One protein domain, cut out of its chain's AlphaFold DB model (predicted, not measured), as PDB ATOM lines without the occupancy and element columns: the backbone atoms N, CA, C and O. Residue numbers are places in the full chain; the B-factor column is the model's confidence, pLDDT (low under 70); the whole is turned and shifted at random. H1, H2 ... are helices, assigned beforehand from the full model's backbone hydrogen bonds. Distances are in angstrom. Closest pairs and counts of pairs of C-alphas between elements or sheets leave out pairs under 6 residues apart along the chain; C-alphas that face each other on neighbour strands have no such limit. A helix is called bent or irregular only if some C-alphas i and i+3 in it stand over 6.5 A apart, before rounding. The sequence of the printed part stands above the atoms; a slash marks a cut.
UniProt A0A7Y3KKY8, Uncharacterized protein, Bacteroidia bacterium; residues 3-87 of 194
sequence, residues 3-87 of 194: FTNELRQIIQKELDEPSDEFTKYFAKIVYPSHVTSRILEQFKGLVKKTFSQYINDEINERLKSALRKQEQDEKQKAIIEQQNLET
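This is residues 3 to 87 of the 194 residues of an uncharacterized protein of Bacteroidia bacterium (UniProt A0A7Y3KKY8). One very long helix, H3, makes the length of the model, and two short helices, H1 and H2, sit at its first part: H2 packs across it with residues 40 to 47 of H3, and H1 sticks out sideways as an arm with residues 3 to 13. The far part of H3 and the two residues after it, residues 53 to 87, stand free. The printed part has 85 residues with three named helices, in the order H1, H2, H3, and no named strand; the class is all helix. It is extended, with a radius of gyration of the C-alphas of 22.9 A, and the C-alphas span 75 by 33 by 16 A.

H1 holds residues 3 to 16 and begins at C-alpha 3, at (-41.357, 130.851, 94.361); it is 20.1 A from first to last C-alpha. A tight link of 3 residues leads to H2, residues 20 to 30, 15.2 A long. A short link of 6 residues follows. H3, the longest helix, holds residues 37 to 85 and is 72.7 A long, from C-alpha 37 at (-26.833, 124.578, 121.840) to C-alpha 85 at (-72.729, 178.700, 106.153). No helix is bent.

H1 touches H3 with residues 15 to 16 alone, beside residues 48 to 52 of H3; the closest C-alphas, those of Leu 15 and Lys 48, are 6.2 A apart. Their lines are about perpendicular, but only just, at 72 degrees. H1 and H2 are close but not clearly touching, with their closest C-alphas, those of Glu 14 and Phe 22, 7.3 A apart. Their lines are also only just about perpendicular, at 71 degrees. H2 touches H3, which meets it with residues 40 to 47 alone; the closest C-alphas, those of Thr 23 and Lys 44, are 5.6 A apart. The lines of H2 and H3 are about perpendicular, at 75 degrees. In H1 and H2 every O i to N i+4 pair is within hydrogen-bond range, and in H3 44 of 45 pairs are.

The two C-alphas farthest apart are those of Thr 36 and Thr 87, at 75.9 A; the first and last printed C-alphas, of Phe 3 and Thr 87, are 60.0 A apart. The printed part has no cut, and no link between its helices is long. The mean pLDDT of the printed part is 79.7. Confidence is low, under 70, at residues 70 to 87, of which 70 to 85 belong to H3.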
ATOM      1  N   PHE A   3     -42.103 130.833  93.094       79.94
ATOM      2  CA  PHE A   3     -41.357 130.851  94.361       79.94
ATOM      3  C   PHE A   3     -41.899 131.813  95.434       79.94
ATOM      4  O   PHE A   3     -41.609 131.648  96.610       79.94
ATOM      5  N   THR A   4     -42.706 132.818  95.076       86.31
ATOM      6  CA  THR A   4     -43.201 133.827  96.039       86.31
ATOM      7  C   THR A   4     -44.134 133.227  97.094       86.31
ATOM      8  O   THR A   4     -44.085 133.614  98.260       86.31
ATOM      9  N   ASN A   5     -44.975 132.273  96.693       84.69
ATOM     10  CA  ASN A   5     -45.907 131.615  97.608       84.69
ATOM     11  C   ASN A   5     -45.184 130.624  98.526       84.69
ATOM     12  O   ASN A   5     -45.479 130.583  99.716       84.69
ATOM     13  N   GLU A   6     -44.203 129.891  97.995       86.69
ATOM     14  CA  GLU A   6     -43.352 128.982  98.773       86.69
ATOM     15  C   GLU A   6     -42.533 129.752  99.819       86.69
ATOM     16  O   GLU A   6     -42.541 129.396 100.995       86.69
ATOM     17  N   LEU A   7     -41.922 130.877  99.432       88.25
ATOM     18  CA  LEU A   7     -41.196 131.748 100.362       88.25
ATOM     19  C   LEU A   7     -42.099 132.292 101.471       88.25
ATOM     20  O   LEU A   7     -41.690 132.325 102.627       88.25
ATOM     21  N   ARG A   8     -43.340 132.678 101.150       87.75
ATOM     22  CA  ARG A   8     -44.300 133.145 102.160       87.75
ATOM     23  C   ARG A   8     -44.610 132.058 103.192       87.75
ATOM     24  O   ARG A   8     -44.653 132.362 104.379       87.75
ATOM     25  N   GLN A   9     -44.810 130.817 102.751       87.19
ATOM     26  CA  GLN A   9     -45.078 129.694 103.654       87.19
ATOM     27  C   GLN A   9     -43.880 129.396 104.560       87.19
ATOM     28  O   GLN A   9     -44.061 129.171 105.753       87.19
ATOM     29  N   ILE A  10     -42.659 129.446 104.014       88.19
ATOM     30  CA  ILE A  10     -41.431 129.263 104.799       88.19
ATOM     31  C   ILE A  10     -41.296 130.374 105.843       88.19
ATOM     32  O   ILE A  10     -41.081 130.076 107.010       88.19
ATOM     33  N   ILE A  11     -41.494 131.638 105.459       88.44
ATOM     34  CA  ILE A  11     -41.432 132.774 106.392       88.44
ATOM     35  C   ILE A  11     -42.445 132.606 107.525       88.44
ATOM     36  O   ILE A  11     -42.099 132.798 108.684       88.44
ATOM     37  N   GLN A  12     -43.683 132.225 107.209       86.44
ATOM     38  CA  GLN A  12     -44.704 132.003 108.230       86.44
ATOM     39  C   GLN A  12     -44.295 130.885 109.197       86.44
ATOM     40  O   GLN A  12     -44.390 131.055 110.409       86.44
ATOM     41  N   LYS A  13     -43.761 129.782 108.665       89.19
ATOM     42  CA  LYS A  13     -43.258 128.675 109.479       89.19
ATOM     43  C   LYS A  13     -42.116 129.109 110.404       89.19
ATOM     44  O   LYS A  13     -42.147 128.765 111.576       89.19
ATOM     45  N   GLU A  14     -41.156 129.886 109.907       87.94
ATOM     46  CA  GLU A  14     -40.028 130.405 110.701       87.94
ATOM     47  C   GLU A  14     -40.464 131.433 111.762       87.94
ATOM     48  O   GLU A  14     -39.817 131.571 112.799       87.94
ATOM     49  N   LEU A  15     -41.566 132.154 111.537       87.12
ATOM     50  CA  LEU A  15     -42.144 133.070 112.527       87.12
ATOM     51  C   LEU A  15     -42.873 132.317 113.651       87.12
ATOM     52  O   LEU A  15     -42.734 132.679 114.823       87.12
ATOM     53  N   ASP A  16     -43.622 131.266 113.308       85.25
ATOM     54  CA  ASP A  16     -44.362 130.445 114.274       85.25
ATOM     55  C   ASP A  16     -43.431 129.514 115.064       85.25
ATOM     56  O   ASP A  16     -43.559 129.363 116.287       85.25
ATOM     57  N   GLU A  17     -42.470 128.902 114.379       89.12
ATOM     58  CA  GLU A  17     -41.470 128.001 114.939       89.12
ATOM     59  C   GLU A  17     -40.098 128.270 114.293       89.12
ATOM     60  O   GLU A  17     -39.748 127.645 113.289       89.12
ATOM     61  N   PRO A  18     -39.298 129.187 114.873       89.19
ATOM     62  CA  PRO A  18     -37.967 129.517 114.367       89.19
ATOM     63  C   PRO A  18     -37.098 128.272 114.225       89.19
ATOM     64  O   PRO A  18     -36.936 127.538 115.193       89.19
ATOM     65  N   SER A  19     -36.501 128.028 113.065       89.44
ATOM     66  CA  SER A  19     -35.530 126.944 112.902       89.44
ATOM     67  C   SER A  19     -34.213 127.265 113.610       89.44
ATOM     68  O   SER A  19     -33.919 128.411 113.975       89.44
ATOM     69  N   ASP A  20     -33.381 126.244 113.798       86.19
ATOM     70  CA  ASP A  20     -32.076 126.420 114.431       86.19
ATOM     71  C   ASP A  20     -31.139 127.273 113.566       86.19
ATOM     72  O   ASP A  20     -30.376 128.074 114.100       86.19
ATOM     73  N   GLU A  21     -31.223 127.165 112.235       87.06
ATOM     74  CA  GLU A  21     -30.444 127.999 111.311       87.06
ATOM     75  C   GLU A  21     -30.880 129.466 111.363       87.06
ATOM     76  O   GLU A  21     -30.035 130.358 111.485       87.06
ATOM     77  N   PHE A  22     -32.192 129.713 111.354       88.56
ATOM     78  CA  PHE A  22     -32.760 131.054 111.468       88.56
ATOM     79  C   PHE A  22     -32.403 131.696 112.811       88.56
ATOM     80  O   PHE A  22     -31.909 132.821 112.872       88.56
ATOM     81  N   THR A  23     -32.540 130.943 113.901       88.31
ATOM     82  CA  THR A  23     -32.181 131.402 115.246       88.31
ATOM     83  C   THR A  23     -30.681 131.670 115.372       88.31
ATOM     84  O   THR A  23     -30.275 132.690 115.930       88.31
ATOM     85  N   LYS A  24     -29.835 130.792 114.818       88.62
ATOM     86  CA  LYS A  24     -28.373 130.934 114.839       88.62
ATOM     87  C   LYS A  24     -27.905 132.180 114.096       88.62
ATOM     88  O   LYS A  24     -26.930 132.796 114.531       88.62
ATOM     89  N   TYR A  25     -28.589 132.564 113.018       88.94
ATOM     90  CA  TYR A  25     -28.308 133.804 112.299       88.94
ATOM     91  C   TYR A  25     -28.441 135.028 113.219       88.94
ATOM     92  O   TYR A  25     -27.471 135.767 113.386       88.94
ATOM     93  N   PHE A  26     -29.583 135.194 113.896       88.50
ATOM     94  CA  PHE A  26     -29.781 136.310 114.832       88.50
ATOM     95  C   PHE A  26     -28.885 136.207 116.066       88.50
ATOM     96  O   PHE A  26     -28.305 137.204 116.497       88.50
ATOM     97  N   ALA A  27     -28.717 134.999 116.610       88.12
ATOM     98  CA  ALA A  27     -27.863 134.771 117.768       88.12
ATOM     99  C   ALA A  27     -26.411 135.177 117.489       88.12
ATOM    100  O   ALA A  27     -25.800 135.825 118.326       88.12
ATOM    101  N   LYS A  28     -25.864 134.882 116.302       87.31
ATOM    102  CA  LYS A  28     -24.494 135.274 115.932       87.31
ATOM    103  C   LYS A  28     -24.306 136.793 115.834       87.31
ATOM    104  O   LYS A  28     -23.202 137.278 116.052       87.31
ATOM    105  N   ILE A  29     -25.356 137.528 115.473       86.81
ATOM    106  CA  ILE A  29     -25.301 138.988 115.318       86.81
ATOM    107  C   ILE A  29     -25.357 139.684 116.682       86.81
ATOM    108  O   ILE A  29     -24.686 140.690 116.887       86.81
ATOM    109  N   VAL A  30     -26.152 139.153 117.612       86.25
ATOM    110  CA  VAL A  30     -26.449 139.817 118.893       86.25
ATOM    111  C   VAL A  30     -25.605 139.268 120.049       86.25
ATOM    112  O   VAL A  30     -25.354 139.981 121.019       86.25
ATOM    113  N   TYR A  31     -25.151 138.016 119.969       85.00
ATOM    114  CA  TYR A  31     -24.383 137.371 121.030       85.00
ATOM    115  C   TYR A  31     -22.869 137.459 120.757       85.00
ATOM    116  O   TYR A  31     -22.394 136.914 119.760       85.00
ATOM    117  N   PRO A  32     -22.076 138.091 121.642       77.88
ATOM    118  CA  PRO A  32     -20.656 138.376 121.400       77.88
ATOM    119  C   PRO A  32     -19.724 137.162 121.574       77.88
ATOM    120  O   PRO A  32     -18.514 137.288 121.419       77.88
ATOM    121  N   SER A  33     -20.248 135.994 121.949       80.00
ATOM    122  CA  SER A  33     -19.471 134.783 122.252       80.00
ATOM    123  C   SER A  33     -19.955 133.579 121.440       80.00
ATOM    124  O   SER A  33     -20.879 133.673 120.637       80.00
ATOM    125  N   HIS A  34     -19.312 132.421 121.606       79.56
ATOM    126  CA  HIS A  34     -19.698 131.215 120.877       79.56
ATOM    127  C   HIS A  34     -21.134 130.783 121.209       79.56
ATOM    128  O   HIS A  34     -21.489 130.569 122.369       79.56
ATOM    129  N   VAL A  35     -21.952 130.615 120.168       83.19
ATOM    130  CA  VAL A  35     -23.329 130.124 120.290       83.19
ATOM    131  C   VAL A  35     -23.294 128.616 120.543       83.19
ATOM    132  O   VAL A  35     -23.045 127.827 119.633       83.19
ATOM    133  N   THR A  36     -23.519 128.220 121.796       87.62
ATOM    134  CA  THR A  36     -23.710 126.814 122.192       87.62
ATOM    135  C   THR A  36     -25.168 126.393 121.996       87.62
ATOM    136  O   THR A  36     -26.048 127.248 121.910       87.62
ATOM    137  N   SER A  37     -25.457 125.087 121.988       84.44
ATOM    138  CA  SER A  37     -26.833 124.578 121.840       84.44
ATOM    139  C   SER A  37     -27.790 125.130 122.903       84.44
ATOM    140  O   SER A  37     -28.931 125.453 122.598       84.44
ATOM    141  N   ARG A  38     -27.294 125.344 124.131       84.44
ATOM    142  CA  ARG A  38     -28.063 125.953 125.227       84.44
ATOM    143  C   ARG A  38     -28.435 127.411 124.946       84.44
ATOM    144  O   ARG A  38     -29.543 127.833 125.253       84.44
ATOM    145  N   ILE A  39     -27.506 128.186 124.385       85.00
ATOM    146  CA  ILE A  39     -27.760 129.584 124.011       85.00
ATOM    147  C   ILE A  39     -28.720 129.629 122.819       85.00
ATOM    148  O   ILE A  39     -29.631 130.448 122.800       85.00
ATOM    149  N   LEU A  40     -28.562 128.722 121.855       86.75
ATOM    150  CA  LEU A  40     -29.433 128.634 120.686       86.75
ATOM    151  C   LEU A  40     -30.892 128.362 121.084       86.75
ATOM    152  O   LEU A  40     -31.786 129.060 120.616       86.75
ATOM    153  N   GLU A  41     -31.133 127.432 122.011       86.88
ATOM    154  CA  GLU A  41     -32.474 127.130 122.527       86.88
ATOM    155  C   GLU A  41     -33.121 128.340 123.231       86.88
ATOM    156  O   GLU A  41     -34.292 128.650 123.006       86.88
ATOM    157  N   GLN A  42     -32.343 129.093 124.018       85.19
ATOM    158  CA  GLN A  42     -32.812 130.333 124.650       85.19
ATOM    159  C   GLN A  42     -33.147 131.417 123.619       85.19
ATOM    160  O   GLN A  42     -34.177 132.090 123.720       85.19
ATOM    161  N   PHE A  43     -32.295 131.573 122.604       87.81
ATOM    162  CA  PHE A  43     -32.521 132.525 121.525       87.81
ATOM    163  C   PHE A  43     -33.739 132.153 120.682       87.81
ATOM    164  O   PHE A  43     -34.441 133.057 120.245       87.81
ATOM    165  N   LYS A  44     -34.062 130.867 120.516       87.75
ATOM    166  CA  LYS A  44     -35.245 130.410 119.766       87.75
ATOM    167  C   LYS A  44     -36.533 131.010 120.337       87.75
ATOM    168  O   LYS A  44     -37.351 131.575 119.608       87.75
ATOM    169  N   GLY A  45     -36.675 130.964 121.663       87.56
ATOM    170  CA  GLY A  45     -37.799 131.580 122.371       87.56
ATOM    171  C   GLY A  45     -37.807 133.108 122.269       87.56
ATOM    172  O   GLY A  45     -38.865 133.713 122.080       87.56
ATOM    173  N   LEU A  46     -36.630 133.738 122.348       88.56
ATOM    174  CA  LEU A  46     -36.499 135.193 122.257       88.56
ATOM    175  C   LEU A  46     -36.833 135.712 120.853       88.56
ATOM    176  O   LEU A  46     -37.575 136.680 120.727       88.56
ATOM    177  N   VAL A  47     -36.343 135.043 119.808       89.44
ATOM    178  CA  VAL A  47     -36.631 135.348 118.400       89.44
ATOM    179  C   VAL A  47     -38.138 135.291 118.161       89.44
ATOM    180  O   VAL A  47     -38.718 136.292 117.745       89.44
ATOM    181  N   LYS A  48     -38.800 134.184 118.522       90.81
ATOM    182  CA  LYS A  48     -40.257 134.033 118.366       90.81
ATOM    183  C   LYS A  48     -41.040 135.160 119.046       90.81
ATOM    184  O   LYS A  48     -41.943 135.754 118.449       90.81
ATOM    185  N   LYS A  49     -40.692 135.469 120.299       89.50
ATOM    186  CA  LYS A  49     -41.361 136.515 121.081       89.50
ATOM    187  C   LYS A  49     -41.174 137.893 120.448       89.50
ATOM    188  O   LYS A  49     -42.158 138.603 120.260       89.50
ATOM    189  N   THR A  50     -39.943 138.247 120.091       90.56
ATOM    190  CA  THR A  50     -39.613 139.557 119.517       90.56
ATOM    191  C   THR A  50     -40.284 139.763 118.162       90.56
ATOM    192  O   THR A  50     -40.847 140.827 117.926       90.56
ATOM    193  N   PHE A  51     -40.305 138.747 117.293       89.88
ATOM    194  CA  PHE A  51     -41.009 138.830 116.009       89.88
ATOM    195  C   PHE A  51     -42.520 139.010 116.183       89.88
ATOM    196  O   PHE A  51     -43.119 139.853 115.518       89.88
ATOM    197  N   SER A  52     -43.131 138.276 117.120       88.50
ATOM    198  CA  SER A  52     -44.559 138.425 117.430       88.50
ATOM    199  C   SER A  52     -44.883 139.824 117.968       88.50
ATOM    200  O   SER A  52     -45.891 140.418 117.593       88.50
ATOM    201  N   GLN A  53     -44.027 140.366 118.838       89.06
ATOM    202  CA  GLN A  53     -44.179 141.723 119.369       89.06
ATOM    203  C   GLN A  53     -44.041 142.774 118.265       89.06
ATOM    204  O   GLN A  53     -44.926 143.608 118.119       89.06
ATOM    205  N   TYR A  54     -43.013 142.664 117.422       92.00
ATOM    206  CA  TYR A  54     -42.784 143.586 116.312       92.00
ATOM    207  C   TYR A  54     -43.966 143.646 115.335       92.00
ATOM    208  O   TYR A  54     -44.394 144.730 114.946       92.00
ATOM    209  N   ILE A  55     -44.538 142.492 114.968       89.38
ATOM    210  CA  ILE A  55     -45.702 142.450 114.072       89.38
ATOM    211  C   ILE A  55     -46.914 143.134 114.722       89.38
ATOM    212  O   ILE A  55     -47.611 143.900 114.058       89.38
ATOM    213  N   ASN A  56     -47.159 142.891 116.011       89.50
ATOM    214  CA  ASN A  56     -48.256 143.537 116.732       89.50
ATOM    215  C   ASN A  56     -48.067 145.057 116.822       89.50
ATOM    216  O   ASN A  56     -49.026 145.803 116.625       89.50
ATOM    217  N   ASP A  57     -46.846 145.522 117.076       91.12
ATOM    218  CA  ASP A  57     -46.532 146.949 117.141       91.12
ATOM    219  C   ASP A  57     -46.743 147.629 115.780       91.12
ATOM    220  O   ASP A  57     -47.396 148.669 115.708       91.12
ATOM    221  N   GLU A  58     -46.299 147.003 114.687       90.88
ATOM    222  CA  GLU A  58     -46.495 147.505 113.321       90.88
ATOM    223  C   GLU A  58     -47.986 147.576 112.934       90.88
ATOM    224  O   GLU A  58     -48.434 148.550 112.322       90.88
ATOM    225  N   ILE A  59     -48.788 146.575 113.322       88.44
ATOM    226  CA  ILE A  59     -50.246 146.594 113.120       88.44
ATOM    227  C   ILE A  59     -50.877 147.751 113.902       88.44
ATOM    228  O   ILE A  59     -51.685 148.502 113.351       88.44
ATOM    229  N   ASN A  60     -50.493 147.916 115.168       87.69
ATOM    230  CA  ASN A  60     -51.019 148.970 116.031       87.69
ATOM    231  C   ASN A  60     -50.658 150.367 115.515       87.69
ATOM    232  O   ASN A  60     -51.508 151.257 115.523       87.69
ATOM    233  N   GLU A  61     -49.431 150.574 115.039       89.69
ATOM    234  CA  GLU A  61     -49.006 151.850 114.456       89.69
ATOM    235  C   GLU A  61     -49.746 152.160 113.152       89.69
ATOM    236  O   GLU A  61     -50.215 153.286 112.965       89.69
ATOM    237  N   ARG A  62     -49.966 151.166 112.282       86.88
ATOM    238  CA  ARG A  62     -50.794 151.352 111.078       86.88
ATOM    239  C   ARG A  62     -52.240 151.692 111.413       86.88
ATOM    240  O   ARG A  62     -52.805 152.586 110.785       86.88
ATOM    241  N   LEU A  63     -52.827 151.026 112.408       84.62
ATOM    242  CA  LEU A  63     -54.190 151.306 112.856       84.62
ATOM    243  C   LEU A  63     -54.304 152.725 113.434       84.62
ATOM    244  O   LEU A  63     -55.184 153.482 113.032       84.62
ATOM    245  N   LYS A  64     -53.376 153.123 114.313       82.25
ATOM    246  CA  LYS A  64     -53.303 154.491 114.854       82.25
ATOM    247  C   LYS A  64     -53.127 155.536 113.755       82.25
ATOM    248  O   LYS A  64     -53.748 156.592 113.817       82.25
ATOM    249  N   SER A  65     -52.287 155.259 112.758       81.56
ATOM    250  CA  SER A  65     -52.061 156.151 111.618       81.56
ATOM    251  C   SER A  65     -53.331 156.330 110.778       81.56
ATOM    252  O   SER A  65     -53.690 157.456 110.432       81.56
ATOM    253  N   ALA A  66     -54.069 155.244 110.525       79.00
ATOM    254  CA  ALA A  66     -55.351 155.300 109.827       79.00
ATOM    255  C   ALA A  66     -56.407 156.103 110.609       79.00
ATOM    256  O   ALA A  66     -57.069 156.958 110.025       79.00
ATOM    257  N   LEU A  67     -56.503 155.896 111.928       75.12
ATOM    258  CA  LEU A  67     -57.420 156.639 112.802       75.12
ATOM    259  C   LEU A  67     -57.105 158.143 112.824       75.12
ATOM    260  O   LEU A  67     -57.999 158.964 112.638       75.12
ATOM    261  N   ARG A  68     -55.826 158.518 112.951       74.62
ATOM    262  CA  ARG A  68     -55.392 159.929 112.901       74.62
ATOM    263  C   ARG A  68     -55.748 160.610 111.581       74.62
ATOM    264  O   ARG A  68     -56.047 161.799 111.571       74.62
ATOM    265  N   LYS A  69     -55.721 159.863 110.474       70.31
ATOM    266  CA  LYS A  69     -56.102 160.376 109.156       70.31
ATOM    267  C   LYS A  69     -57.608 160.646 109.068       70.31
ATOM    268  O   LYS A  69     -57.994 161.688 108.554       70.31
ATOM    269  N   GLN A  70     -58.442 159.775 109.643       65.12
ATOM    270  CA  GLN A  70     -59.891 160.004 109.718       65.12
ATOM    271  C   GLN A  70     -60.237 161.233 110.573       65.12
ATOM    272  O   GLN A  70     -61.037 162.060 110.148       65.12
ATOM    273  N   GLU A  71     -59.582 161.410 111.724       63.03
ATOM    274  CA  GLU A  71     -59.790 162.587 112.582       63.03
ATOM    275  C   GLU A  71     -59.383 163.908 111.900       63.03
ATOM    276  O   GLU A  71     -59.990 164.955 112.139       63.03
ATOM    277  N   GLN A  72     -58.350 163.887 111.050       60.25
ATOM    278  CA  GLN A  72     -57.948 165.054 110.258       60.25
ATOM    279  C   GLN A  72     -58.945 165.362 109.132       60.25
ATOM    280  O   GLN A  72     -59.280 166.531 108.934       60.25
ATOM    281  N   ASP A  73     -59.462 164.336 108.452       60.41
ATOM    282  CA  ASP A  73     -60.455 164.491 107.383       60.41
ATOM    283  C   ASP A  73     -61.804 165.013 107.925       60.41
ATOM    284  O   ASP A  73     -62.458 165.839 107.285       60.41
ATOM    285  N   GLU A  74     -62.214 164.597 109.129       59.75
ATOM    286  CA  GLU A  74     -63.427 165.099 109.793       59.75
ATOM    287  C   GLU A  74     -63.289 166.560 110.241       59.75
ATOM    288  O   GLU A  74     -64.206 167.358 110.034       59.75
ATOM    289  N   LYS A  75     -62.123 166.957 110.771       59.62
ATOM    290  CA  LYS A  75     -61.850 168.367 111.099       59.62
ATOM    291  C   LYS A  75     -61.821 169.256 109.857       59.62
ATOM    292  O   LYS A  75     -62.321 170.374 109.912       59.62
ATOM    293  N   GLN A  76     -61.283 168.774 108.735       56.66
ATOM    294  CA  GLN A  76     -61.316 169.521 107.473       56.66
ATOM    295  C   GLN A  76     -62.736 169.676 106.923       56.66
ATOM    296  O   GLN A  76     -63.084 170.762 106.468       56.66
ATOM    297  N   LYS A  77     -63.583 168.643 107.018       56.22
ATOM    298  CA  LYS A  77     -64.995 168.744 106.616       56.22
ATOM    299  C   LYS A  77     -65.784 169.730 107.478       56.22
ATOM    300  O   LYS A  77     -66.510 170.543 106.919       56.22
ATOM    301  N   ALA A  78     -65.573 169.732 108.794       56.25
ATOM    302  CA  ALA A  78     -66.230 170.677 109.698       56.25
ATOM    303  C   ALA A  78     -65.828 172.143 109.428       56.25
ATOM    304  O   ALA A  78     -66.673 173.033 109.495       56.25
ATOM    305  N   ILE A  79     -64.565 172.401 109.064       57.16
ATOM    306  CA  ILE A  79     -64.099 173.745 108.671       57.16
ATOM    307  C   ILE A  79     -64.744 174.186 107.346       57.16
ATOM    308  O   ILE A  79     -65.156 175.335 107.216       57.16
ATOM    309  N   ILE A  80     -64.879 173.276 106.376       56.53
ATOM    310  CA  ILE A  80     -65.517 173.568 105.081       56.53
ATOM    311  C   ILE A  80     -67.032 173.803 105.243       56.53
ATOM    312  O   ILE A  80     -67.590 174.663 104.567       56.53
ATOM    313  N   GLU A  81     -67.711 173.086 106.143       52.56
ATOM    314  CA  GLU A  81     -69.134 173.324 106.446       52.56
ATOM    315  C   GLU A  81     -69.367 174.655 107.173       52.56
ATOM    316  O   GLU A  81     -70.315 175.364 106.839       52.56
ATOM    317  N   GLN A  82     -68.486 175.047 108.101       50.28
ATOM    318  CA  GLN A  82     -68.575 176.358 108.756       50.28
ATOM    319  C   GLN A  82     -68.320 177.518 107.782       50.28
ATOM    320  O   GLN A  82     -69.025 178.519 107.844       50.28
ATOM    321  N   GLN A  83     -67.394 177.364 106.830       50.09
ATOM    322  CA  GLN A  83     -67.153 178.379 105.794       50.09
ATOM    323  C   GLN A  83     -68.306 178.500 104.785       50.09
ATOM    324  O   GLN A  83     -68.576 179.599 104.314       50.09
ATOM    325  N   ASN A  84     -69.018 177.408 104.476       46.09
ATOM    326  CA  ASN A  84     -70.161 177.451 103.552       46.09
ATOM    327  C   ASN A  84     -71.420 178.090 104.161       46.09
ATOM    328  O   ASN A  84     -72.220 178.662 103.425       46.09
ATOM    329  N   LEU A  85     -71.610 178.023 105.483       45.94
ATOM    330  CA  LEU A  85     -72.729 178.700 106.153       45.94
ATOM    331  C   LEU A  85     -72.551 180.229 106.203       45.94
ATOM    332  O   LEU A  85     -73.540 180.950 106.218       45.94
ATOM    333  N   GLU A  86     -71.313 180.729 106.148       47.69
ATOM    334  CA  GLU A  86     -71.020 182.164 106.000       47.69
ATOM    335  C   GLU A  86     -71.143 182.662 104.545       47.69
ATOM    336  O   GLU A  86     -70.968 183.850 104.290       47.69
ATOM    337  N   THR A  87     -71.458 181.788 103.576       49.06
ATOM    338  CA  THR A  87     -71.582 182.150 102.148       49.06
ATOM    339  C   THR A  87     -73.021 182.191 101.623       49.06
ATOM    340  O   THR A  87     -73.226 182.249 100.408       49.06
TER     341      THR A  87